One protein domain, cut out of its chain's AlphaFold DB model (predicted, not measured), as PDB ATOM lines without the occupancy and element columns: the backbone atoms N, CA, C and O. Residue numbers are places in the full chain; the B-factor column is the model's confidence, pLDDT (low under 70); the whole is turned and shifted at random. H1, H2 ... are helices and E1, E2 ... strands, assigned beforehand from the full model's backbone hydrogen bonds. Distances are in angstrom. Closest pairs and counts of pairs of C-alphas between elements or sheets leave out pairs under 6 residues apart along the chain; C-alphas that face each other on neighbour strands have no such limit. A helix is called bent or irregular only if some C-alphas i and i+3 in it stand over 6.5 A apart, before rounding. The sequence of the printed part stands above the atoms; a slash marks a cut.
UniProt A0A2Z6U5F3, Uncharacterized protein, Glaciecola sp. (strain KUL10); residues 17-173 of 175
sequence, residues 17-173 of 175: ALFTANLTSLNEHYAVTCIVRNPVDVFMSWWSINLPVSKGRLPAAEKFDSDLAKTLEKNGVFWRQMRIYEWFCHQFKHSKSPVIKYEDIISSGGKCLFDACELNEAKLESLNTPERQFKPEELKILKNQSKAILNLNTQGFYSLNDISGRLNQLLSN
ATOM      1  N   ALA A  17      27.690  34.758   2.290       94.56
ATOM      2  CA  ALA A  17      28.252  34.185   1.073       94.56
ATOM      3  C   ALA A  17      27.236  33.409   0.227       94.56
ATOM      4  O   ALA A  17      27.216  33.562  -0.989       94.56
ATOM      5  N   LEU A  18      26.378  32.604   0.865       94.25
ATOM      6  CA  LEU A  18      25.394  31.790   0.149       94.25
ATOM      7  C   LEU A  18      24.362  32.654  -0.585       94.25
ATOM      8  O   LEU A  18      24.053  32.384  -1.742       94.25
ATOM      9  N   PHE A  19      23.839  33.693   0.072       95.62
ATOM     10  CA  PHE A  19      22.871  34.590  -0.561       95.62
ATOM     11  C   PHE A  19      23.548  35.434  -1.630       95.62
ATOM     12  O   PHE A  19      23.010  35.549  -2.720       95.62
ATOM     13  N   THR A  20      24.764  35.928  -1.376       96.31
ATOM     14  CA  THR A  20      25.540  36.664  -2.384       96.31
ATOM     15  C   THR A  20      25.769  35.857  -3.664       96.31
ATOM     16  O   THR A  20      25.628  36.398  -4.761       96.31
ATOM     17  N   ALA A  21      26.057  34.559  -3.546       95.56
ATOM     18  CA  ALA A  21      26.239  33.687  -4.704       95.56
ATOM     19  C   ALA A  21      24.947  33.477  -5.516       95.56
ATOM     20  O   ALA A  21      25.017  33.200  -6.707       95.56
ATOM     21  N   ASN A  22      23.776  33.648  -4.895       94.19
ATOM     22  CA  ASN A  22      22.464  33.432  -5.510       94.19
ATOM     23  C   ASN A  22      21.649  34.733  -5.647       94.19
ATOM     24  O   ASN A  22      20.434  34.680  -5.823       94.19
ATOM     25  N   LEU A  23      22.295  35.902  -5.554       94.31
ATOM     26  CA  LEU A  23      21.616  37.200  -5.441       94.31
ATOM     27  C   LEU A  23      20.631  37.476  -6.576       94.31
ATOM     28  O   LEU A  23      19.527  37.935  -6.309       94.31
ATOM     29  N   THR A  24      21.011  37.181  -7.821       90.94
ATOM     30  CA  THR A  24      20.148  37.413  -8.987       90.94
ATOM     31  C   THR A  24      18.831  36.650  -8.866       90.94
ATOM     32  O   THR A  24      17.778  37.256  -8.999       90.94
ATOM     33  N   SER A  25      18.879  35.358  -8.527       92.38
ATOM     34  CA  SER A  25      17.668  34.543  -8.354       92.38
ATOM     35  C   SER A  25      16.881  34.937  -7.101       92.38
ATOM     36  O   SER A  25      15.655  34.969  -7.122       92.38
ATOM     37  N   LEU A  26      17.558  35.300  -6.005       94.19
ATOM     38  CA  LEU A  26      16.872  35.772  -4.800       94.19
ATOM     39  C   LEU A  26      16.091  37.068  -5.056       94.19
ATOM     40  O   LEU A  26      14.972  37.195  -4.566       94.19
ATOM     41  N   ASN A  27      16.639  37.985  -5.856       93.06
ATOM     42  CA  ASN A  27      15.973  39.233  -6.235       93.06
ATOM     43  C   ASN A  27      14.702  39.032  -7.073       93.06
ATOM     44  O   ASN A  27      13.874  39.935  -7.126       93.06
ATOM     45  N   GLU A  28      14.532  37.883  -7.732       92.94
ATOM     46  CA  GLU A  28      13.318  37.579  -8.505       92.94
ATOM     47  C   GLU A  28      12.117  37.263  -7.600       92.94
ATOM     48  O   GLU A  28      10.969  37.372  -8.027       92.94
ATOM     49  N   HIS A  29      12.374  36.881  -6.347       94.00
ATOM     50  CA  HIS A  29      11.351  36.376  -5.429       94.00
ATOM     51  C   HIS A  29      11.253  37.151  -4.116       94.00
ATOM     52  O   HIS A  29      10.212  37.107  -3.459       94.00
ATOM     53  N   TYR A  30      12.315  37.847  -3.717       93.06
ATOM     54  CA  TYR A  30      12.413  38.510  -2.423       93.06
ATOM     55  C   TYR A  30      12.992  39.915  -2.564       93.06
ATOM     56  O   TYR A  30      13.854  40.175  -3.402       93.06
ATOM     57  N   ALA A  31      12.574  40.814  -1.672       91.75
ATOM     58  CA  ALA A  31      13.278  42.069  -1.465       91.75
ATOM     59  C   ALA A  31      14.624  41.775  -0.792       91.75
ATOM     60  O   ALA A  31      14.671  41.236   0.318       91.75
ATOM     61  N   VAL A  32      15.724  42.115  -1.462       94.44
ATOM     62  CA  VAL A  32      17.075  41.918  -0.932       94.44
ATOM     63  C   VAL A  32      17.799  43.248  -0.877       94.44
ATOM     64  O   VAL A  32      17.913  43.948  -1.880       94.44
ATOM     65  N   THR A  33      18.372  43.534   0.284       95.12
ATOM     66  CA  THR A  33      19.248  44.682   0.513       95.12
ATOM     67  C   THR A  33      20.654  44.178   0.804       95.12
ATOM     68  O   THR A  33      20.860  43.322   1.668       95.12
ATOM     69  N   CYS A  34      21.639  44.702   0.081       96.25
ATOM     70  CA  CYS A  34      23.045  44.378   0.282       96.25
ATOM     71  C   CYS A  34      23.682  45.371   1.259       96.25
ATOM     72  O   CYS A  34      23.422  46.570   1.202       96.25
ATOM     73  N   ILE A  35      24.560  44.881   2.134       96.81
ATOM     74  CA  ILE A  35      25.315  45.727   3.063       96.81
ATOM     75  C   ILE A  35      26.791  45.640   2.694       96.81
ATOM     76  O   ILE A  35      27.379  44.556   2.709       96.81
ATOM     77  N   VAL A  36      27.390  46.787   2.388       97.12
ATOM     78  CA  VAL A  36      28.823  46.931   2.127       97.12
ATOM     79  C   VAL A  36      29.490  47.654   3.296       97.12
ATOM     80  O   VAL A  36      28.835  48.363   4.052       97.12
ATOM     81  N   ARG A  37      30.789  47.444   3.491       97.50
ATOM     82  CA  ARG A  37      31.569  48.087   4.554       97.50
ATOM     83  C   ARG A  37      32.913  48.560   4.015       97.50
ATOM     84  O   ARG A  37      33.418  47.966   3.051       97.50
ATOM     85  N   ASN A  38      33.492  49.588   4.644       98.06
ATOM     86  CA  ASN A  38      34.820  50.076   4.298       98.06
ATOM     87  C   ASN A  38      35.817  48.898   4.271       98.06
ATOM     88  O   ASN A  38      35.879  48.133   5.242       98.06
ATOM     89  N   PRO A  39      36.586  48.716   3.180       98.25
ATOM     90  CA  PRO A  39      37.444  47.545   3.017       98.25
ATOM     91  C   PRO A  39      38.489  47.408   4.127       98.25
ATOM     92  O   PRO A  39      38.810  46.286   4.515       98.25
ATOM     93  N   VAL A  40      38.971  48.522   4.687       97.44
ATOM     94  CA  VAL A  40      39.906  48.511   5.822       97.44
ATOM     95  C   VAL A  40      39.293  47.757   6.997       97.44
ATOM     96  O   VAL A  40      39.867  46.789   7.490       97.44
ATOM     97  N   ASP A  41      38.083  48.142   7.401       95.69
ATOM     98  CA  ASP A  41      37.400  47.516   8.529       95.69
ATOM     99  C   ASP A  41      36.965  46.079   8.240       95.69
ATOM    100  O   ASP A  41      36.880  45.269   9.166       95.69
ATOM    101  N   VAL A  42      36.710  45.739   6.974       96.69
ATOM    102  CA  VAL A  42      36.441  44.354   6.575       96.69
ATOM    103  C   VAL A  42      37.665  43.477   6.800       96.69
ATOM    104  O   VAL A  42      37.539  42.451   7.469       96.69
ATOM    105  N   PHE A  43      38.846  43.876   6.318       97.12
ATOM    106  CA  PHE A  43      40.064  43.085   6.521       97.12
ATOM    107  C   PHE A  43      40.430  42.972   7.993       97.12
ATOM    108  O   PHE A  43      40.646  41.858   8.470       97.12
ATOM    109  N   MET A  44      40.383  44.079   8.737       95.00
ATOM    110  CA  MET A  44      40.615  44.047  10.182       95.00
ATOM    111  C   MET A  44      39.625  43.108  10.890       95.00
ATOM    112  O   MET A  44      40.005  42.347  11.777       95.00
ATOM    113  N   SER A  45      38.356  43.091  10.465       93.69
ATOM    114  CA  SER A  45      37.359  42.163  11.002       93.69
ATOM    115  C   SER A  45      37.590  40.705  10.609       93.69
ATOM    116  O   SER A  45      37.164  39.816  11.343       93.69
ATOM    117  N   TRP A  46      38.162  40.436   9.437       95.69
ATOM    118  CA  TRP A  46      38.471  39.076   9.001       95.69
ATOM    119  C   TRP A  46      39.714  38.533   9.692       95.69
ATOM    120  O   TRP A  46      39.746  37.346   9.995       95.69
ATOM    121  N   TRP A  47      40.714  39.366   9.969       94.19
ATOM    122  CA  TRP A  47      41.931  38.942  10.666       94.19
ATOM    123  C   TRP A  47      41.687  38.637  12.147       94.19
ATOM    124  O   TRP A  47      42.264  37.687  12.671       94.19
ATOM    125  N   SER A  48      40.724  39.320  12.774       90.25
ATOM    126  CA  SER A  48      40.399  39.130  14.190       90.25
ATOM    127  C   SER A  48      39.592  37.858  14.507       90.25
ATOM    128  O   SER A  48      39.231  37.639  15.663       90.25
ATOM    129  N   ILE A  49      39.231  37.038  13.511       89.75
ATOM    130  CA  ILE A  49      38.357  35.863  13.684       89.75
ATOM    131  C   ILE A  49      38.952  34.595  13.057       89.75
ATOM    132  O   ILE A  49      39.656  34.631  12.049       89.75
ATOM    133  N   ASN A  50      38.609  33.425  13.601       92.12
ATOM    134  CA  ASN A  50      39.019  32.127  13.050       92.12
ATOM    135  C   ASN A  50      37.921  31.518  12.157       92.12
ATOM    136  O   ASN A  50      37.356  30.473  12.471       92.12
ATOM    137  N   LEU A  51      37.600  32.194  11.051       93.94
ATOM    138  CA  LEU A  51      36.656  31.716  10.030       93.94
ATOM    139  C   LEU A  51      37.377  31.445   8.699       93.94
ATOM    140  O   LEU A  51      38.454  31.990   8.478       93.94
ATOM    141  N   PRO A  52      36.801  30.669   7.757       96.50
ATOM    142  CA  PRO A  52      37.440  30.395   6.462       96.50
ATOM    143  C   PRO A  52      37.922  31.646   5.709       96.50
ATOM    144  O   PRO A  52      38.983  31.625   5.085       96.50
ATOM    145  N   VAL A  53      37.196  32.762   5.834       96.31
ATOM    146  CA  VAL A  53      37.550  34.032   5.188       96.31
ATOM    147  C   VAL A  53      38.873  34.612   5.701       96.31
ATOM    148  O   VAL A  53      39.633  35.185   4.920       96.31
ATOM    149  N   SER A  54      39.243  34.369   6.966       95.44
ATOM    150  CA  SER A  54      40.544  34.787   7.513       95.44
ATOM    151  C   SER A  54      41.719  34.027   6.885       95.44
ATOM    152  O   SER A  54      42.849  34.506   6.882       95.44
ATOM    153  N   LYS A  55      41.433  32.884   6.248       96.31
ATOM    154  CA  LYS A  55      42.378  32.048   5.488       96.31
ATOM    155  C   LYS A  55      42.249  32.249   3.969       96.31
ATOM    156  O   LYS A  55      42.895  31.548   3.182       96.31
ATOM    157  N   GLY A  56      41.432  33.218   3.545       97.06
ATOM    158  CA  GLY A  56      41.174  33.531   2.143       97.06
ATOM    159  C   GLY A  56      40.345  32.463   1.433       97.06
ATOM    160  O   GLY A  56      40.645  32.144   0.288       97.06
ATOM    161  N   ARG A  57      39.362  31.866   2.118       97.25
ATOM    162  CA  ARG A  57      38.400  30.908   1.548       97.25
ATOM    163  C   ARG A  57      36.969  31.353   1.821       97.25
ATOM    164  O   ARG A  57      36.702  32.003   2.831       97.25
ATOM    165  N   LEU A  58      36.041  30.959   0.957       96.75
ATOM    166  CA  LEU A  58      34.624  31.278   1.096       96.75
ATOM    167  C   LEU A  58      33.759  30.063   0.714       96.75
ATOM    168  O   LEU A  58      33.031  30.123  -0.274       96.75
ATOM    169  N   PRO A  59      33.782  28.961   1.494       95.75
ATOM    170  CA  PRO A  59      33.274  27.665   1.033       95.75
ATOM    171  C   PRO A  59      31.813  27.677   0.575       95.75
ATOM    172  O   PRO A  59      31.442  26.960  -0.346       95.75
ATOM    173  N   ALA A  60      30.973  28.492   1.217       93.56
ATOM    174  CA  ALA A  60      29.567  28.618   0.848       93.56
ATOM    175  C   ALA A  60      29.349  29.338  -0.492       93.56
ATOM    176  O   ALA A  60      28.330  29.085  -1.110       93.56
ATOM    177  N   ALA A  61      30.269  30.193  -0.944       95.12
ATOM    178  CA  ALA A  61      30.224  30.784  -2.283       95.12
ATOM    179  C   ALA A  61      30.951  29.905  -3.307       95.12
ATOM    180  O   ALA A  61      30.431  29.678  -4.388       95.12
ATOM    181  N   GLU A  62      32.104  29.332  -2.945       96.31
ATOM    182  CA  GLU A  62      32.906  28.461  -3.822       96.31
ATOM    183  C   GLU A  62      32.122  27.241  -4.339       96.31
ATOM    184  O   GLU A  62      32.391  26.742  -5.424       96.31
ATOM    185  N   LYS A  63      31.124  26.770  -3.577       94.94
ATOM    186  CA  LYS A  63      30.210  25.698  -4.005       94.94
ATOM    187  C   LYS A  63      29.266  26.095  -5.145       94.94
ATOM    188  O   LYS A  63      28.792  25.210  -5.847       94.94
ATOM    189  N   PHE A  64      28.958  27.382  -5.284       93.06
ATOM    190  CA  PHE A  64      27.963  27.910  -6.227       93.06
ATOM    191  C   PHE A  64      28.593  28.786  -7.317       93.06
ATOM    192  O   PHE A  64      27.949  29.066  -8.319       93.06
ATOM    193  N   ASP A  65      29.854  29.182  -7.144       94.31
ATOM    194  CA  ASP A  65      30.629  29.965  -8.098       94.31
ATOM    195  C   ASP A  65      31.975  29.272  -8.353       94.31
ATOM    196  O   ASP A  65      32.935  29.382  -7.579       94.31
ATOM    197  N   SER A  66      32.034  28.512  -9.451       93.62
ATOM    198  CA  SER A  66      33.223  27.738  -9.812       93.62
ATOM    199  C   SER A  66      34.414  28.613 -10.196       93.62
ATOM    200  O   SER A  66      35.559  28.181 -10.063       93.62
ATOM    201  N   ASP A  67      34.169  29.826 -10.690       94.06
ATOM    202  CA  ASP A  67      35.243  30.722 -11.116       94.06
ATOM    203  C   ASP A  67      35.865  31.430  -9.914       94.06
ATOM    204  O   ASP A  67      37.096  31.549  -9.837       94.06
ATOM    205  N   LEU A  68      35.056  31.768  -8.906       95.88
ATOM    206  CA  LEU A  68      35.561  32.138  -7.589       95.88
ATOM    207  C   LEU A  68      36.393  30.998  -6.989       95.88
ATOM    208  O   LEU A  68      37.523  31.240  -6.568       95.88
ATOM    209  N   ALA A  69      35.890  29.759  -6.986       96.19
ATOM    210  CA  ALA A  69      36.616  28.618  -6.421       96.19
ATOM    211  C   ALA A  69      38.019  28.460  -7.035       96.19
ATOM    212  O   ALA A  69      39.014  28.457  -6.306       96.19
ATOM    213  N   LYS A  70      38.122  28.452  -8.371       95.44
ATOM    214  CA  LYS A  70      39.410  28.397  -9.093       95.44
ATOM    215  C   LYS A  70      40.322  29.573  -8.747       95.44
ATOM    216  O   LYS A  70      41.536  29.413  -8.614       95.44
ATOM    217  N   THR A  71      39.749  30.767  -8.604       94.75
ATOM    218  CA  THR A  71      40.489  31.979  -8.232       94.75
ATOM    219  C   THR A  71      41.108  31.837  -6.837       94.75
ATOM    220  O   THR A  71      42.260  32.223  -6.633       94.75
ATOM    221  N   LEU A  72      40.388  31.232  -5.886       96.31
ATOM    222  CA  LEU A  72      40.814  31.067  -4.491       96.31
ATOM    223  C   LEU A  72      41.682  29.821  -4.223       96.31
ATOM    224  O   LEU A  72      42.127  29.602  -3.093       96.31
ATOM    225  N   GLU A  73      41.970  28.998  -5.229       92.44
ATOM    226  CA  GLU A  73      42.931  27.890  -5.102       92.44
ATOM    227  C   GLU A  73      44.390  28.350  -5.182       92.44
ATOM    228  O   GLU A  73      45.287  27.676  -4.676       92.44
ATOM    229  N   LYS A  74      44.640  29.511  -5.789       81.88
ATOM    230  CA  LYS A  74      45.986  30.021  -6.072       81.88
ATOM    231  C   LYS A  74      46.339  31.199  -5.151       81.88
ATOM    232  O   LYS A  74      45.477  31.773  -4.485       81.88
ATOM    233  N   ASN A  75      47.614  31.594  -5.154       86.69
ATOM    234  CA  ASN A  75      48.144  32.814  -4.518       86.69
ATOM    235  C   ASN A  75      48.158  32.825  -2.975       86.69
ATOM    236  O   ASN A  75      47.786  31.861  -2.311       86.69
ATOM    237  N   GLY A  76      48.647  33.926  -2.394       94.19
ATOM    238  CA  GLY A  76      48.714  34.137  -0.945       94.19
ATOM    239  C   GLY A  76      47.366  34.502  -0.310       94.19
ATOM    240  O   GLY A  76      46.458  34.994  -0.981       94.19
ATOM    241  N   VAL A  77      47.254  34.302   1.010       95.94
ATOM    242  CA  VAL A  77      46.020  34.525   1.797       95.94
ATOM    243  C   VAL A  77      45.427  35.916   1.568       95.94
ATOM    244  O   VAL A  77      44.244  36.023   1.256       95.94
ATOM    245  N   PHE A  78      46.242  36.969   1.671       95.81
ATOM    246  CA  PHE A  78      45.762  38.344   1.523       95.81
ATOM    247  C   PHE A  78      45.186  38.616   0.128       95.81
ATOM    248  O   PHE A  78      44.108  39.188  -0.006       95.81
ATOM    249  N   TRP A  79      45.851  38.130  -0.921       96.31
ATOM    250  CA  TRP A  79      45.348  38.271  -2.285       96.31
ATOM    251  C   TRP A  79      43.985  37.592  -2.452       96.31
ATOM    252  O   TRP A  79      43.073  38.160  -3.045       96.31
ATOM    253  N   ARG A  80      43.809  36.400  -1.873       97.81
ATOM    254  CA  ARG A  80      42.516  35.707  -1.896       97.81
ATOM    255  C   ARG A  80      41.434  36.482  -1.148       97.81
ATOM    256  O   ARG A  80      40.308  36.552  -1.619       97.81
ATOM    257  N   GLN A  81      41.767  37.101  -0.018       97.69
ATOM    258  CA  GLN A  81      40.839  37.966   0.715       97.69
ATOM    259  C   GLN A  81      40.420  39.182  -0.117       97.69
ATOM    260  O   GLN A  81      39.232  39.484  -0.188       97.69
ATOM    261  N   MET A  82      41.362  39.829  -0.807       97.62
ATOM    262  CA  MET A  82      41.052  40.915  -1.745       97.62
ATOM    263  C   MET A  82      40.056  40.452  -2.811       97.62
ATOM    264  O   MET A  82      39.027  41.094  -2.998       97.62
ATOM    265  N   ARG A  83      40.294  39.287  -3.429       97.56
ATOM    266  CA  ARG A  83      39.361  38.716  -4.413       97.56
ATOM    267  C   ARG A  83      37.997  38.384  -3.836       97.56
ATOM    268  O   ARG A  83      37.002  38.593  -4.513       97.56
ATOM    269  N   ILE A  84      37.927  37.917  -2.593       98.06
ATOM    270  CA  ILE A  84      36.646  37.697  -1.916       98.06
ATOM    271  C   ILE A  84      35.890  39.022  -1.740       98.06
ATOM    272  O   ILE A  84      34.695  39.077  -2.019       98.06
ATOM    273  N   TYR A  85      36.561  40.091  -1.301       98.31
ATOM    274  CA  TYR A  85      35.925  41.405  -1.153       98.31
ATOM    275  C   TYR A  85      35.434  41.957  -2.498       98.31
ATOM    276  O   TYR A  85      34.292  42.402  -2.611       98.31
ATOM    277  N   GLU A  86      36.277  41.890  -3.529       97.88
ATOM    278  CA  GLU A  86      35.923  42.299  -4.890       97.88
ATOM    279  C   GLU A  86      34.761  41.470  -5.444       97.88
ATOM    280  O   GLU A  86      33.867  42.027  -6.073       97.88
ATOM    281  N   TRP A  87      34.726  40.165  -5.158       97.69
ATOM    282  CA  TRP A  87      33.618  39.293  -5.537       97.69
ATOM    283  C   TRP A  87      32.302  39.747  -4.899       97.69
ATOM    284  O   TRP A  87      31.330  39.942  -5.621       97.69
ATOM    285  N   PHE A  88      32.265  40.024  -3.587       97.75
ATOM    286  CA  PHE A  88      31.065  40.601  -2.958       97.75
ATOM    287  C   PHE A  88      30.637  41.900  -3.655       97.75
ATOM    288  O   PHE A  88      29.469  42.060  -4.001       97.75
ATOM    289  N   CYS A  89      31.588  42.802  -3.915       97.25
ATOM    290  CA  CYS A  89      31.305  44.069  -4.585       97.25
ATOM    291  C   CYS A  89      30.721  43.868  -5.991       97.25
ATOM    292  O   CYS A  89      29.760  44.539  -6.369       97.25
ATOM    293  N   HIS A  90      31.289  42.940  -6.759       96.19
ATOM    294  CA  HIS A  90      30.813  42.593  -8.091       96.19
ATOM    295  C   HIS A  90      29.382  42.056  -8.045       96.19
ATOM    296  O   HIS A  90      28.515  42.564  -8.757       96.19
ATOM    297  N   GLN A  91      29.115  41.092  -7.160       96.44
ATOM    298  CA  GLN A  91      27.788  40.497  -7.018       96.44
ATOM    299  C   GLN A  91      26.734  41.544  -6.632       96.44
ATOM    300  O   GLN A  91      25.649  41.550  -7.209       96.44
ATOM    301  N   PHE A  92      27.061  42.476  -5.730       95.88
ATOM    302  CA  PHE A  92      26.142  43.545  -5.316       95.88
ATOM    303  C   PHE A  92      25.832  44.522  -6.454       95.88
ATOM    304  O   PHE A  92      24.686  44.925  -6.632       95.88
ATOM    305  N   LYS A  93      26.831  44.889  -7.267       93.94
ATOM    306  CA  LYS A  93      26.601  45.740  -8.444       93.94
ATOM    307  C   LYS A  93      25.762  45.039  -9.504       93.94
ATOM    308  O   LYS A  93      24.916  45.670 -10.131       93.94
ATOM    309  N   HIS A  94      26.028  43.755  -9.723       93.50
ATOM    310  CA  HIS A  94      25.356  42.977 -10.752       93.50
ATOM    311  C   HIS A  94      23.887  42.706 -10.405       93.50
ATOM    312  O   HIS A  94      23.035  42.769 -11.289       93.50
ATOM    313  N   SER A  95      23.577  42.461  -9.127       90.69
ATOM    314  CA  SER A  95      22.218  42.133  -8.686       90.69
ATOM    315  C   SER A  95      21.231  43.299  -8.814       90.69
ATOM    316  O   SER A  95      20.027  43.063  -8.862       90.69
ATOM    317  N   LYS A  96      21.723  44.548  -8.866       84.12
ATOM    318  CA  LYS A  96      20.927  45.792  -8.803       84.12
ATOM    319  C   LYS A  96      20.076  45.930  -7.532       84.12
ATOM    320  O   LYS A  96      19.181  46.771  -7.486       84.12
ATOM    321  N   SER A  97      20.360  45.134  -6.502       90.56
ATOM    322  CA  SER A  97      19.767  45.313  -5.175       90.56
ATOM    323  C   SER A  97      20.171  46.675  -4.599       90.56
ATOM    324  O   SER A  97      21.299  47.117  -4.841       90.56
ATOM    325  N   PRO A  98      19.325  47.315  -3.773       92.75
ATOM    326  CA  PRO A  98      19.758  48.426  -2.937       92.75
ATOM    327  C   PRO A  98      21.004  48.047  -2.131       92.75
ATOM    328  O   PRO A  98      21.085  46.950  -1.569       92.75
ATOM    329  N   VAL A  99      21.982  48.953  -2.079       95.19
ATOM    330  CA  VAL A  99      23.212  48.772  -1.301       95.19
ATOM    331  C   VAL A  99      23.297  49.856  -0.239       95.19
ATOM    332  O   VAL A  99      23.229  51.039  -0.558       95.19
ATOM    333  N   ILE A 100      23.491  49.448   1.013       96.19
ATOM    334  CA  ILE A 100      23.669  50.342   2.160       96.19
ATOM    335  C   ILE A 100      25.084  50.185   2.701       96.19
ATOM    336  O   ILE A 100      25.609  49.069   2.782       96.19
ATOM    337  N   LYS A 101      25.708  51.294   3.102       96.94
ATOM    338  CA  LYS A 101      26.987  51.253   3.807       96.94
ATOM    339  C   LYS A 101      26.762  50.949   5.281       96.94
ATOM    340  O   LYS A 101      25.892  51.522   5.926       96.94
ATOM    341  N   TYR A 102      27.588  50.077   5.838       95.75
ATOM    342  CA  TYR A 102      27.573  49.759   7.261       95.75
ATOM    343  C   TYR A 102      27.705  51.016   8.130       95.75
ATOM    344  O   TYR A 102      27.069  51.118   9.174       95.75
ATOM    345  N   GLU A 103      28.514  51.978   7.700       94.94
ATOM    346  CA  GLU A 103      28.731  53.231   8.415       94.94
ATOM    347  C   GLU A 103      27.451  54.077   8.482       94.94
ATOM    348  O   GLU A 103      27.184  54.649   9.537       94.94
ATOM    349  N   ASP A 104      26.616  54.056   7.435       94.62
ATOM    350  CA  ASP A 104      25.318  54.745   7.420       94.62
ATOM    351  C   ASP A 104      24.346  54.107   8.420       94.62
ATOM    352  O   ASP A 104      23.617  54.816   9.112       94.62
ATOM    353  N   ILE A 105      24.381  52.774   8.564       93.12
ATOM    354  CA  ILE A 105      23.600  52.043   9.577       93.12
ATOM    355  C   ILE A 105      23.968  52.534  10.974       93.12
ATOM    356  O   ILE A 105      23.082  52.811  11.780       93.12
ATOM    357  N   ILE A 106      25.263  52.673  11.261       91.44
ATOM    358  CA  ILE A 106      25.727  53.147  12.566       91.44
ATOM    359  C   ILE A 106      25.346  54.612  12.786       91.44
ATOM    360  O   ILE A 106      24.745  54.927  13.812       91.44
ATOM    361  N   SER A 107      25.644  55.505  11.836       91.38
ATOM    362  CA  SER A 107      25.375  56.938  12.003       91.38
ATOM    363  C   SER A 107      23.886  57.266  12.061       91.38
ATOM    364  O   SER A 107      23.503  58.237  12.707       91.38
ATOM    365  N   SER A 108      23.039  56.465  11.409       90.38
ATOM    366  CA  SER A 108      21.587  56.644  11.420       90.38
ATOM    367  C   SER A 108      20.890  55.892  12.561       90.38
ATOM    368  O   SER A 108      19.662  55.816  12.560       90.38
ATOM    369  N   GLY A 109      21.628  55.234  13.462       88.00
ATOM    370  CA  GLY A 109      21.043  54.389  14.510       88.00
ATOM    371  C   GLY A 109      20.186  53.235  13.970       88.00
ATOM    372  O   GLY A 109      19.256  52.795  14.633       88.00
ATOM    373  N   GLY A 110      20.454  52.767  12.749       89.69
ATOM    374  CA  GLY A 110      19.703  51.701  12.087       89.69
ATOM    375  C   GLY A 110      18.566  52.170  11.182       89.69
ATOM    376  O   GLY A 110      18.060  51.356  10.414       89.69
ATOM    377  N   LYS A 111      18.205  53.463  11.193       89.31
ATOM    378  CA  LYS A 111      17.131  54.028  10.356       89.31
ATOM    379  C   LYS A 111      17.185  53.592   8.881       89.31
ATOM    380  O   LYS A 111      16.171  53.167   8.340       89.31
ATOM    381  N   CYS A 112      18.354  53.625   8.242       91.62
ATOM    382  CA  CYS A 112      18.468  53.258   6.826       91.62
ATOM    383  C   CYS A 112      18.066  51.799   6.519       91.62
ATOM    384  O   CYS A 112      17.650  51.515   5.399       91.62
ATOM    385  N   LEU A 113      18.134  50.878   7.492       89.38
ATOM    386  CA  LEU A 113      17.622  49.513   7.324       89.38
ATOM    387  C   LEU A 113      16.090  49.481   7.296       89.38
ATOM    388  O   LEU A 113      15.524  48.721   6.517       89.38
ATOM    389  N   PHE A 114      15.429  50.301   8.116       89.19
ATOM    390  CA  PHE A 114      13.970  50.432   8.094       89.19
ATOM    391  C   PHE A 114      13.507  51.025   6.769       89.19
ATOM    392  O   PHE A 114      12.623  50.456   6.133       89.19
ATOM    393  N   ASP A 115      14.173  52.090   6.318       89.62
ATOM    394  CA  ASP A 115      13.875  52.741   5.040       89.62
ATOM    395  C   ASP A 115      14.021  51.758   3.867       89.62
ATOM    396  O   ASP A 115      13.139  51.661   3.020       89.62
ATOM    397  N   ALA A 116      15.091  50.957   3.845       88.62
ATOM    398  CA  ALA A 116      15.322  49.975   2.785       88.62
ATOM    399  C   ALA A 116      14.393  48.754   2.825       88.62
ATOM    400  O   ALA A 116      14.338  47.997   1.856       88.62
ATOM    401  N   CYS A 117      13.699  48.536   3.939       85.06
ATOM    402  CA  CYS A 117      12.683  47.500   4.077       85.06
ATOM    403  C   CYS A 117      11.256  48.066   4.036       85.06
ATOM    404  O   CYS A 117      10.318  47.310   4.280       85.06
ATOM    405  N   GLU A 118      11.095  49.367   3.762       86.19
ATOM    406  CA  GLU A 118       9.810  50.080   3.758       86.19
ATOM    407  C   GLU A 118       9.007  49.872   5.055       86.19
ATOM    408  O   GLU A 118       7.780  49.748   5.062       86.19
ATOM    409  N   LEU A 119       9.710  49.808   6.188       84.00
ATOM    410  CA  LEU A 119       9.105  49.619   7.499       84.00
ATOM    411  C   LEU A 119       8.964  50.951   8.223       84.00
ATOM    412  O   LEU A 119       9.877  51.774   8.232       84.00
ATOM    413  N   ASN A 120       7.851  51.109   8.937       81.12
ATOM    414  CA  ASN A 120       7.734  52.177   9.922       81.12
ATOM    415  C   ASN A 120       8.760  51.956  11.038       81.12
ATOM    416  O   ASN A 120       8.925  50.832  11.523       81.12
ATOM    417  N   GLU A 121       9.430  53.031  11.448       67.31
ATOM    418  CA  GLU A 121      10.448  52.982  12.494       67.31
ATOM    419  C   GLU A 121       9.861  52.392  13.784       67.31
ATOM    420  O   GLU A 121       8.949  52.944  14.404       67.31
ATOM    421  N   ALA A 122      10.400  51.246  14.202       66.69
ATOM    422  CA  ALA A 122      10.262  50.802  15.577       66.69
ATOM    423  C   ALA A 122      11.187  51.654  16.456       66.69
ATOM    424  O   ALA A 122      12.140  52.258  15.966       66.69
ATOM    425  N   LYS A 123      10.938  51.688  17.770       68.25
ATOM    426  CA  LYS A 123      11.857  52.319  18.726       68.25
ATOM    427  C   LYS A 123      13.261  51.731  18.529       68.25
ATOM    428  O   LYS A 123      13.495  50.581  18.886       68.25
ATOM    429  N   LEU A 124      14.157  52.520  17.938       71.31
ATOM    430  CA  LEU A 124      15.517  52.095  17.632       71.31
ATOM    431  C   LEU A 124      16.281  51.905  18.942       71.31
ATOM    432  O   LEU A 124      16.311  52.794  19.797       71.31
ATOM    433  N   GLU A 125      16.886  50.735  19.110       70.88
ATOM    434  CA  GLU A 125      17.881  50.542  20.156       70.88
ATOM    435  C   GLU A 125      19.168  51.271  19.764       70.88
ATOM    436  O   GLU A 125      19.519  51.374  18.587       70.88
ATOM    437  N   SER A 126      19.891  51.784  20.758       74.38
ATOM    438  CA  SER A 126      21.182  52.416  20.517       74.38
ATOM    439  C   SER A 126      22.161  51.391  19.942       74.38
ATOM    440  O   SER A 126      22.521  50.423  20.618       74.38
ATOM    441  N   LEU A 127      22.626  51.612  18.713       78.00
ATOM    442  CA  LEU A 127      23.708  50.823  18.137       78.00
ATOM    443  C   LEU A 127      25.035  51.233  18.778       78.00
ATOM    444  O   LEU A 127      25.512  52.351  18.596       78.00
ATOM    445  N   ASN A 128      25.658  50.308  19.501       72.25
ATOM    446  CA  ASN A 128      27.005  50.499  20.025       72.25
ATOM    447  C   ASN A 128      28.025  49.944  19.032       72.25
ATOM    448  O   ASN A 128      27.937  48.787  18.619       72.25
ATOM    449  N   THR A 129      29.028  50.748  18.677       68.75
ATOM    450  CA  THR A 129      30.205  50.237  17.968       68.75
ATOM    451  C   THR A 129      31.212  49.790  19.021       68.75
ATOM    452  O   THR A 129      31.789  50.653  19.679       68.75
ATOM    453  N   PRO A 130      31.416  48.477  19.237       70.06
ATOM    454  CA  PRO A 130      32.385  48.028  20.223       70.06
ATOM    455  C   PRO A 130      33.771  48.524  19.823       70.06
ATOM    456  O   PRO A 130      34.174  48.394  18.660       70.06
ATOM    457  N   GLU A 131      34.492  49.082  20.790       74.81
ATOM    458  CA  GLU A 131      35.883  49.462  20.600       74.81
ATOM    459  C   GLU A 131      36.689  48.202  20.268       74.81
ATOM    460  O   GLU A 131      36.647  47.201  20.989       74.81
ATOM    461  N   ARG A 132      37.365  48.210  19.116       77.56
ATOM    462  CA  ARG A 132      38.163  47.070  18.661       77.56
ATOM    463  C   ARG A 132      39.623  47.354  18.934       77.56
ATOM    464  O   ARG A 132      40.190  48.285  18.367       77.56
ATOM    465  N   GLN A 133      40.227  46.510  19.756       80.62
ATOM    466  CA  GLN A 133      41.672  46.463  19.898       80.62
ATOM    467  C   GLN A 133      42.232  45.536  18.825       80.62
ATOM    468  O   GLN A 133      41.847  44.369  18.736       80.62
ATOM    469  N   PHE A 134      43.116  46.080  17.997       86.44
ATOM    470  CA  PHE A 134      43.790  45.339  16.942       86.44
ATOM    471  C   PHE A 134      45.197  44.993  17.373       86.44
ATOM    472  O   PHE A 134      45.867  45.779  18.046       86.44
ATOM    473  N   LYS A 135      45.648  43.809  16.978       89.25
ATOM    474  CA  LYS A 135      46.972  43.356  17.375       89.25
ATOM    475  C   LYS A 135      48.043  44.062  16.530       89.25
ATOM    476  O   LYS A 135      47.803  44.313  15.343       89.25
ATOM    477  N   PRO A 136      49.230  44.372  17.085       90.00
ATOM    478  CA  PRO A 136      50.287  45.072  16.347       90.00
ATOM    479  C   PRO A 136      50.662  44.407  15.015       90.00
ATOM    480  O   PRO A 136      50.944  45.084  14.026       90.00
ATOM    481  N   GLU A 137      50.624  43.077  14.950       90.00
ATOM    482  CA  GLU A 137      50.891  42.314  13.734       90.00
ATOM    483  C   GLU A 137      49.840  42.532  12.638       90.00
ATOM    484  O   GLU A 137      50.203  42.654  11.468       90.00
ATOM    485  N   GLU A 138      48.557  42.645  12.995       91.12
ATOM    486  CA  GLU A 138      47.466  42.906  12.047       91.12
ATOM    487  C   GLU A 138      47.627  44.294  11.443       91.12
ATOM    488  O   GLU A 138      47.502  44.486  10.234       91.12
ATOM    489  N   LEU A 139      47.994  45.264  12.277       93.12
ATOM    490  CA  LEU A 139      48.212  46.621  11.819       93.12
ATOM    491  C   LEU A 139      49.494  46.767  10.981       93.12
ATOM    492  O   LEU A 139      49.530  47.545  10.027       93.12
ATOM    493  N   LYS A 140      50.537  45.977  11.264       92.81
ATOM    494  CA  LYS A 140      51.725  45.892  10.401       92.81
ATOM    495  C   LYS A 140      51.379  45.303   9.033       92.81
ATOM    496  O   LYS A 140      51.856  45.805   8.014       92.81
ATOM    497  N   ILE A 141      50.532  44.269   8.987       92.62
ATOM    498  CA  ILE A 141      49.993  43.740   7.726       92.62
ATOM    499  C   ILE A 141      49.198  44.834   7.009       92.62
ATOM    500  O   ILE A 141      49.432  45.053   5.822       92.62
ATOM    501  N   LEU A 142      48.333  45.564   7.721       95.12
ATOM    502  CA  LEU A 142      47.562  46.673   7.161       95.12
ATOM    503  C   LEU A 142      48.477  47.714   6.503       95.12
ATOM    504  O   LEU A 142      48.307  47.994   5.319       95.12
ATOM    505  N   LYS A 143      49.495  48.204   7.229       95.38
ATOM    506  CA  LYS A 143      50.497  49.172   6.740       95.38
ATOM    507  C   LYS A 143      51.180  48.676   5.463       95.38
ATOM    508  O   LYS A 143      51.272  49.415   4.485       95.38
ATOM    509  N   ASN A 144      51.596  47.408   5.442       95.50
ATOM    510  CA  ASN A 144      52.262  46.796   4.289       95.50
ATOM    511  C   ASN A 144      51.337  46.619   3.075       95.50
ATOM    512  O   ASN A 144      51.810  46.618   1.940       95.50
ATOM    513  N   GLN A 145      50.031  46.458   3.297       96.25
ATOM    514  CA  GLN A 145      49.044  46.223   2.242       96.25
ATOM    515  C   GLN A 145      48.237  47.472   1.855       96.25
ATOM    516  O   GLN A 145      47.429  47.401   0.928       96.25
ATOM    517  N   SER A 146      48.473  48.626   2.489       96.38
ATOM    518  CA  SER A 146      47.725  49.875   2.278       96.38
ATOM    519  C   SER A 146      47.533  50.228   0.804       96.38
ATOM    520  O   SER A 146      46.423  50.538   0.388       96.38
ATOM    521  N   LYS A 147      48.584  50.118  -0.023       96.56
ATOM    522  CA  LYS A 147      48.493  50.423  -1.462       96.56
ATOM    523  C   LYS A 147      47.503  49.511  -2.193       96.56
ATOM    524  O   LYS A 147      46.749  49.984  -3.037       96.56
ATOM    525  N   ALA A 148      47.500  48.217  -1.877       96.56
ATOM    526  CA  ALA A 148      46.563  47.272  -2.472       96.56
ATOM    527  C   ALA A 148      45.128  47.561  -2.012       96.56
ATOM    528  O   ALA A 148      44.222  47.581  -2.837       96.56
ATOM    529  N   ILE A 149      44.936  47.852  -0.722       97.56
ATOM    530  CA  ILE A 149      43.621  48.169  -0.146       97.56
ATOM    531  C   ILE A 149      43.059  49.471  -0.731       97.56
ATOM    532  O   ILE A 149      41.877  49.523  -1.056       97.56
ATOM    533  N   LEU A 150      43.889  50.500  -0.933       97.81
ATOM    534  CA  LEU A 150      43.474  51.763  -1.559       97.81
ATOM    535  C   LEU A 150      42.882  51.553  -2.955       97.81
ATOM    536  O   LEU A 150      41.888  52.193  -3.284       97.81
ATOM    537  N   ASN A 151      43.428  50.613  -3.734       97.06
ATOM    538  CA  ASN A 151      42.916  50.287  -5.068       97.06
ATOM    539  C   ASN A 151      41.505  49.670  -5.050       97.06
ATOM    540  O   ASN A 151      40.868  49.589  -6.101       97.06
ATOM    541  N   LEU A 152      40.972  49.260  -3.891       97.00
ATOM    542  CA  LEU A 152      39.574  48.822  -3.783       97.00
ATOM    543  C   LEU A 152      38.576  49.971  -3.940       97.00
ATOM    544  O   LEU A 152      37.388  49.706  -4.113       97.00
ATOM    545  N   ASN A 153      39.024  51.230  -3.975       95.94
ATOM    546  CA  ASN A 153      38.178  52.351  -4.387       95.94
ATOM    547  C   ASN A 153      37.581  52.140  -5.795       95.94
ATOM    548  O   ASN A 153      36.483  52.607  -6.085       95.94
ATOM    549  N   THR A 154      38.267  51.380  -6.657       93.50
ATOM    550  CA  THR A 154      37.780  50.990  -7.994       93.50
ATOM    551  C   THR A 154      36.500  50.151  -7.939       93.50
ATOM    552  O   THR A 154      35.733  50.112  -8.902       93.50
ATOM    553  N   GLN A 155      36.198  49.547  -6.785       95.38
ATOM    554  CA  GLN A 155      34.931  48.868  -6.546       95.38
ATOM    555  C   GLN A 155      33.765  49.845  -6.355       95.38
ATOM    556  O   GLN A 155      32.628  49.402  -6.310       95.38
ATOM    557  N   GLY A 156      33.975  51.162  -6.319       94.19
ATOM    558  CA  GLY A 156      32.920  52.175  -6.448       94.19
ATOM    559  C   GLY A 156      31.977  52.339  -5.252       94.19
ATOM    560  O   GLY A 156      31.115  53.208  -5.298       94.19
ATOM    561  N   PHE A 157      32.132  51.552  -4.183       96.75
ATOM    562  CA  PHE A 157      31.346  51.707  -2.950       96.75
ATOM    563  C   PHE A 157      31.967  52.700  -1.962       96.75
ATOM    564  O   PHE A 157      31.244  53.394  -1.249       96.75
ATOM    565  N   TYR A 158      33.297  52.797  -1.940       98.00
ATOM    566  CA  TYR A 158      34.042  53.722  -1.087       98.00
ATOM    567  C   TYR A 158      35.005  54.540  -1.934       98.00
ATOM    568  O   TYR A 158      35.670  54.008  -2.826       98.00
ATOM    569  N   SER A 159      35.073  55.837  -1.652       97.75
ATOM    570  CA  SER A 159      36.016  56.737  -2.302       97.75
ATOM    571  C   SER A 159      37.449  56.451  -1.838       97.75
ATOM    572  O   SER A 159      37.682  55.828  -0.799       97.75
ATOM    573  N   LEU A 160      38.440  56.952  -2.581       97.69
ATOM    574  CA  LEU A 160      39.836  56.898  -2.137       97.69
ATOM    575  C   LEU A 160      40.026  57.615  -0.786       97.69
ATOM    576  O   LEU A 160      40.828  57.176   0.038       97.69
ATOM    577  N   ASN A 161      39.266  58.684  -0.540       97.94
ATOM    578  CA  ASN A 161      39.316  59.438   0.710       97.94
ATOM    579  C   ASN A 161      38.716  58.637   1.870       97.94
ATOM    580  O   ASN A 161      39.293  58.626   2.952       97.94
ATOM    581  N   ASP A 162      37.628  57.900   1.633       97.56
ATOM    582  CA  ASP A 162      36.999  57.056   2.657       97.56
ATOM    583  C   ASP A 162      37.979  55.971   3.133       97.56
ATOM    584  O   ASP A 162      38.121  55.705   4.328       97.56
ATOM    585  N   ILE A 163      38.677  55.335   2.186       98.12
ATOM    586  CA  ILE A 163      39.626  54.255   2.479       98.12
ATOM    587  C   ILE A 163      40.901  54.818   3.117       98.12
ATOM    588  O   ILE A 163      41.352  54.307   4.143       98.12
ATOM    589  N   SER A 164      41.481  55.877   2.544       97.69
ATOM    590  CA  SER A 164      42.723  56.473   3.058       97.69
ATOM    591  C   SER A 164      42.535  57.121   4.430       97.69
ATOM    592  O   SER A 164      43.377  56.927   5.305       97.69
ATOM    593  N   GLY A 165      41.411  57.802   4.667       97.19
ATOM    594  CA  GLY A 165      41.066  58.353   5.975       97.19
ATOM    595  C   GLY A 165      41.000  57.267   7.047       97.19
ATOM    596  O   GLY A 165      41.593  57.419   8.116       97.19
ATOM    597  N   ARG A 166      40.367  56.128   6.737       95.81
ATOM    598  CA  ARG A 166      40.279  55.007   7.679       95.81
ATOM    599  C   ARG A 166      41.629  54.331   7.930       95.81
ATOM    600  O   ARG A 166      41.923  53.996   9.077       95.81
ATOM    601  N   LEU A 167      42.463  54.166   6.899       96.38
ATOM    602  CA  LEU A 167      43.840  53.681   7.060       96.38
ATOM    603  C   LEU A 167      44.639  54.596   7.992       96.38
ATOM    604  O   LEU A 167      45.226  54.113   8.955       96.38
ATOM    605  N   ASN A 168      44.621  55.907   7.747       95.38
ATOM    606  CA  ASN A 168      45.365  56.873   8.554       95.38
ATOM    607  C   ASN A 168      44.914  56.859  10.017       95.38
ATOM    608  O   ASN A 168      45.757  56.861  10.906       95.38
ATOM    609  N   GLN A 169      43.606  56.770  10.271       93.19
ATOM    610  CA  GLN A 169      43.063  56.695  11.628       93.19
ATOM    611  C   GLN A 169      43.560  55.465  12.406       93.19
ATOM    612  O   GLN A 169      43.775  55.550  13.610       93.19
ATOM    613  N   LEU A 170      43.716  54.313  11.745       91.81
ATOM    614  CA  LEU A 170      44.197  53.092  12.400       91.81
ATOM    615  C   LEU A 170      45.723  53.030  12.509       91.81
ATOM    616  O   LEU A 170      46.243  52.405  13.430       91.81
ATOM    617  N   LEU A 171      46.440  53.647  11.569       91.56
ATOM    618  CA  LEU A 171      47.899  53.590  11.493       91.56
ATOM    619  C   LEU A 171      48.601  54.753  12.209       91.56
ATOM    620  O   LEU A 171      49.809  54.671  12.409       91.56
ATOM    621  N   SER A 172      47.884  55.806  12.619       85.38
ATOM    622  CA  SER A 172      48.466  56.988  13.280       85.38
ATOM    623  C   SER A 172      49.184  56.685  14.596       85.38
ATOM    624  O   SER A 172      49.974  57.503  15.051       85.38
ATOM    625  N   ASN A 173      48.915  55.524  15.199       68.06
ATOM    626  CA  ASN A 173      49.427  55.124  16.511       68.06
ATOM    627  C   ASN A 173      50.475  54.000  16.418       68.06
ATOM    628  O   ASN A 173      50.675  53.265  17.383       68.06
TER     629      ASN A 173
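What this domain is: This is residues 17 to 173 of the 175 residues of an uncharacterized protein of Glaciecola sp. (strain KUL10) (UniProt A0A2Z6U5F3). One long helix, H7, runs through the middle of the model, with the short helices H1, H2, H4 and H6 packed along one side of it. On the other side are a knot of helices, H3, the bent H10 and H11, and a scrap of sheet, E1 and E2, beyond which H8 and H9 lie; residues 117 to 135 swing as a long outlying loop from H9 to H10. The 157 residues printed hold eleven named helices and two named strands, in the order H1 H2 E1 H3 H4 H5 H6 H7 E2 H8 H9 H10 H11, with the sheet order E1, E2, parallel. The class is mostly helix. The whole is compact, with a radius of gyration of the C-alphas of 16.5 A and spans of 45 by 39 by 28 A.

How they stand to each other: The sheet pairs E1, residues 34 to 36, with E2, residues 99 to 101, parallel at 33 degrees; N 36 and O 100 are 2.9 A apart, as are N 100 and O 34, both within hydrogen-bond range. The closest C-alphas of E1 and H7, residues 77 to 95, are Cys 34 and Phe 92, 6.5 A apart. H7 is the hub, touching five other helices. With residues 88 to 92 alone it touches H1, residues 17 to 21, closest at the C-alphas of Thr 20 and Gln 91, 6.4 A. With residues 91 to 95 alone it touches H2, residues 23 to 29, at a shallow tilt of 31 degrees, the same way; the closest C-alphas are Thr 24 and Ser 95, 5.2 A. With residues 77 to 81 alone it touches H4, residues 52 to 55, closest at the C-alphas of Lys 55 and Val 77, 5.7 A. H6, residues 66 to 72, forms a helical hairpin with H7, opposite ways at a shallow tilt of 32 degrees, only just short of steep; the closest C-alphas are Leu 72 and Arg 80, 5.6 A. H5, residues 59 to 62, touches H1, with the C-alphas of Ala 17 and Ala 61 closest at 5.2 A. H10, residues 136 to 155, was assigned as one helix by its hydrogen bonds but is bent, with C-alphas 144 and 147 7.8 A apart; its arms are H10a, residues 136 to 144, and H10b, residues 147 to 155. H10b touches residues 82 to 90 of H7 alone, the same way at a shallow tilt of 12 degrees, with the C-alphas of Cys 89 and Gln 155 closest at 6.3 A. H11, residues 160 to 171, forms a helical hairpin with H10b, closest at the C-alphas of Asn 153 and Leu 160, 5.3 A. With residues 163 to 167 alone, H11 touches H3, residues 39 to 47, the same way at a steep tilt of 43 degrees; the closest C-alphas are Val 40 and Leu 167, 6.6 A. H8, residues 102 to 107, and H9, residues 111 to 116, touch only at the corner, with the C-alphas of Ile 105 and Cys 112 closest at 5.9 A. Every O i to N i+4 pair is within hydrogen-bond range in H1, H3, H6, H7, H8, H9, H10a and H11, against 1 of 3 in H2 and 1 of 5 in H10b, where 4 of 4 and 5 of 6 O i to N i+3 pairs are within range; H4 and H5 are too short for an i+4 pair.

Where its parts are: E1 and E2, with H3 to H7 between them, form a strand-helix-strand unit, two parallel neighbour strands joined through helices. H7 is 27.1 A from C-alpha 77 at (46.020, 34.525, 1.797) to C-alpha 95 at (22.218, 42.133, -8.686). H11 is 16.2 A, H10b 14.6 A, H3 12.4 A and H10a 12.3 A. H1 begins at C-alpha 17, at (28.252, 34.185, 1.073).

The domain as a whole: The C-alphas of His 29 and Asn 173 are the two farthest apart, 47.8 A. The printed part has no cut. The link from H9 to H10, residues 117 to 135, is long; the other links are tight. Mean pLDDT of the printed part is 92.1; residues 121 to 123, 129 and 173 are under 70.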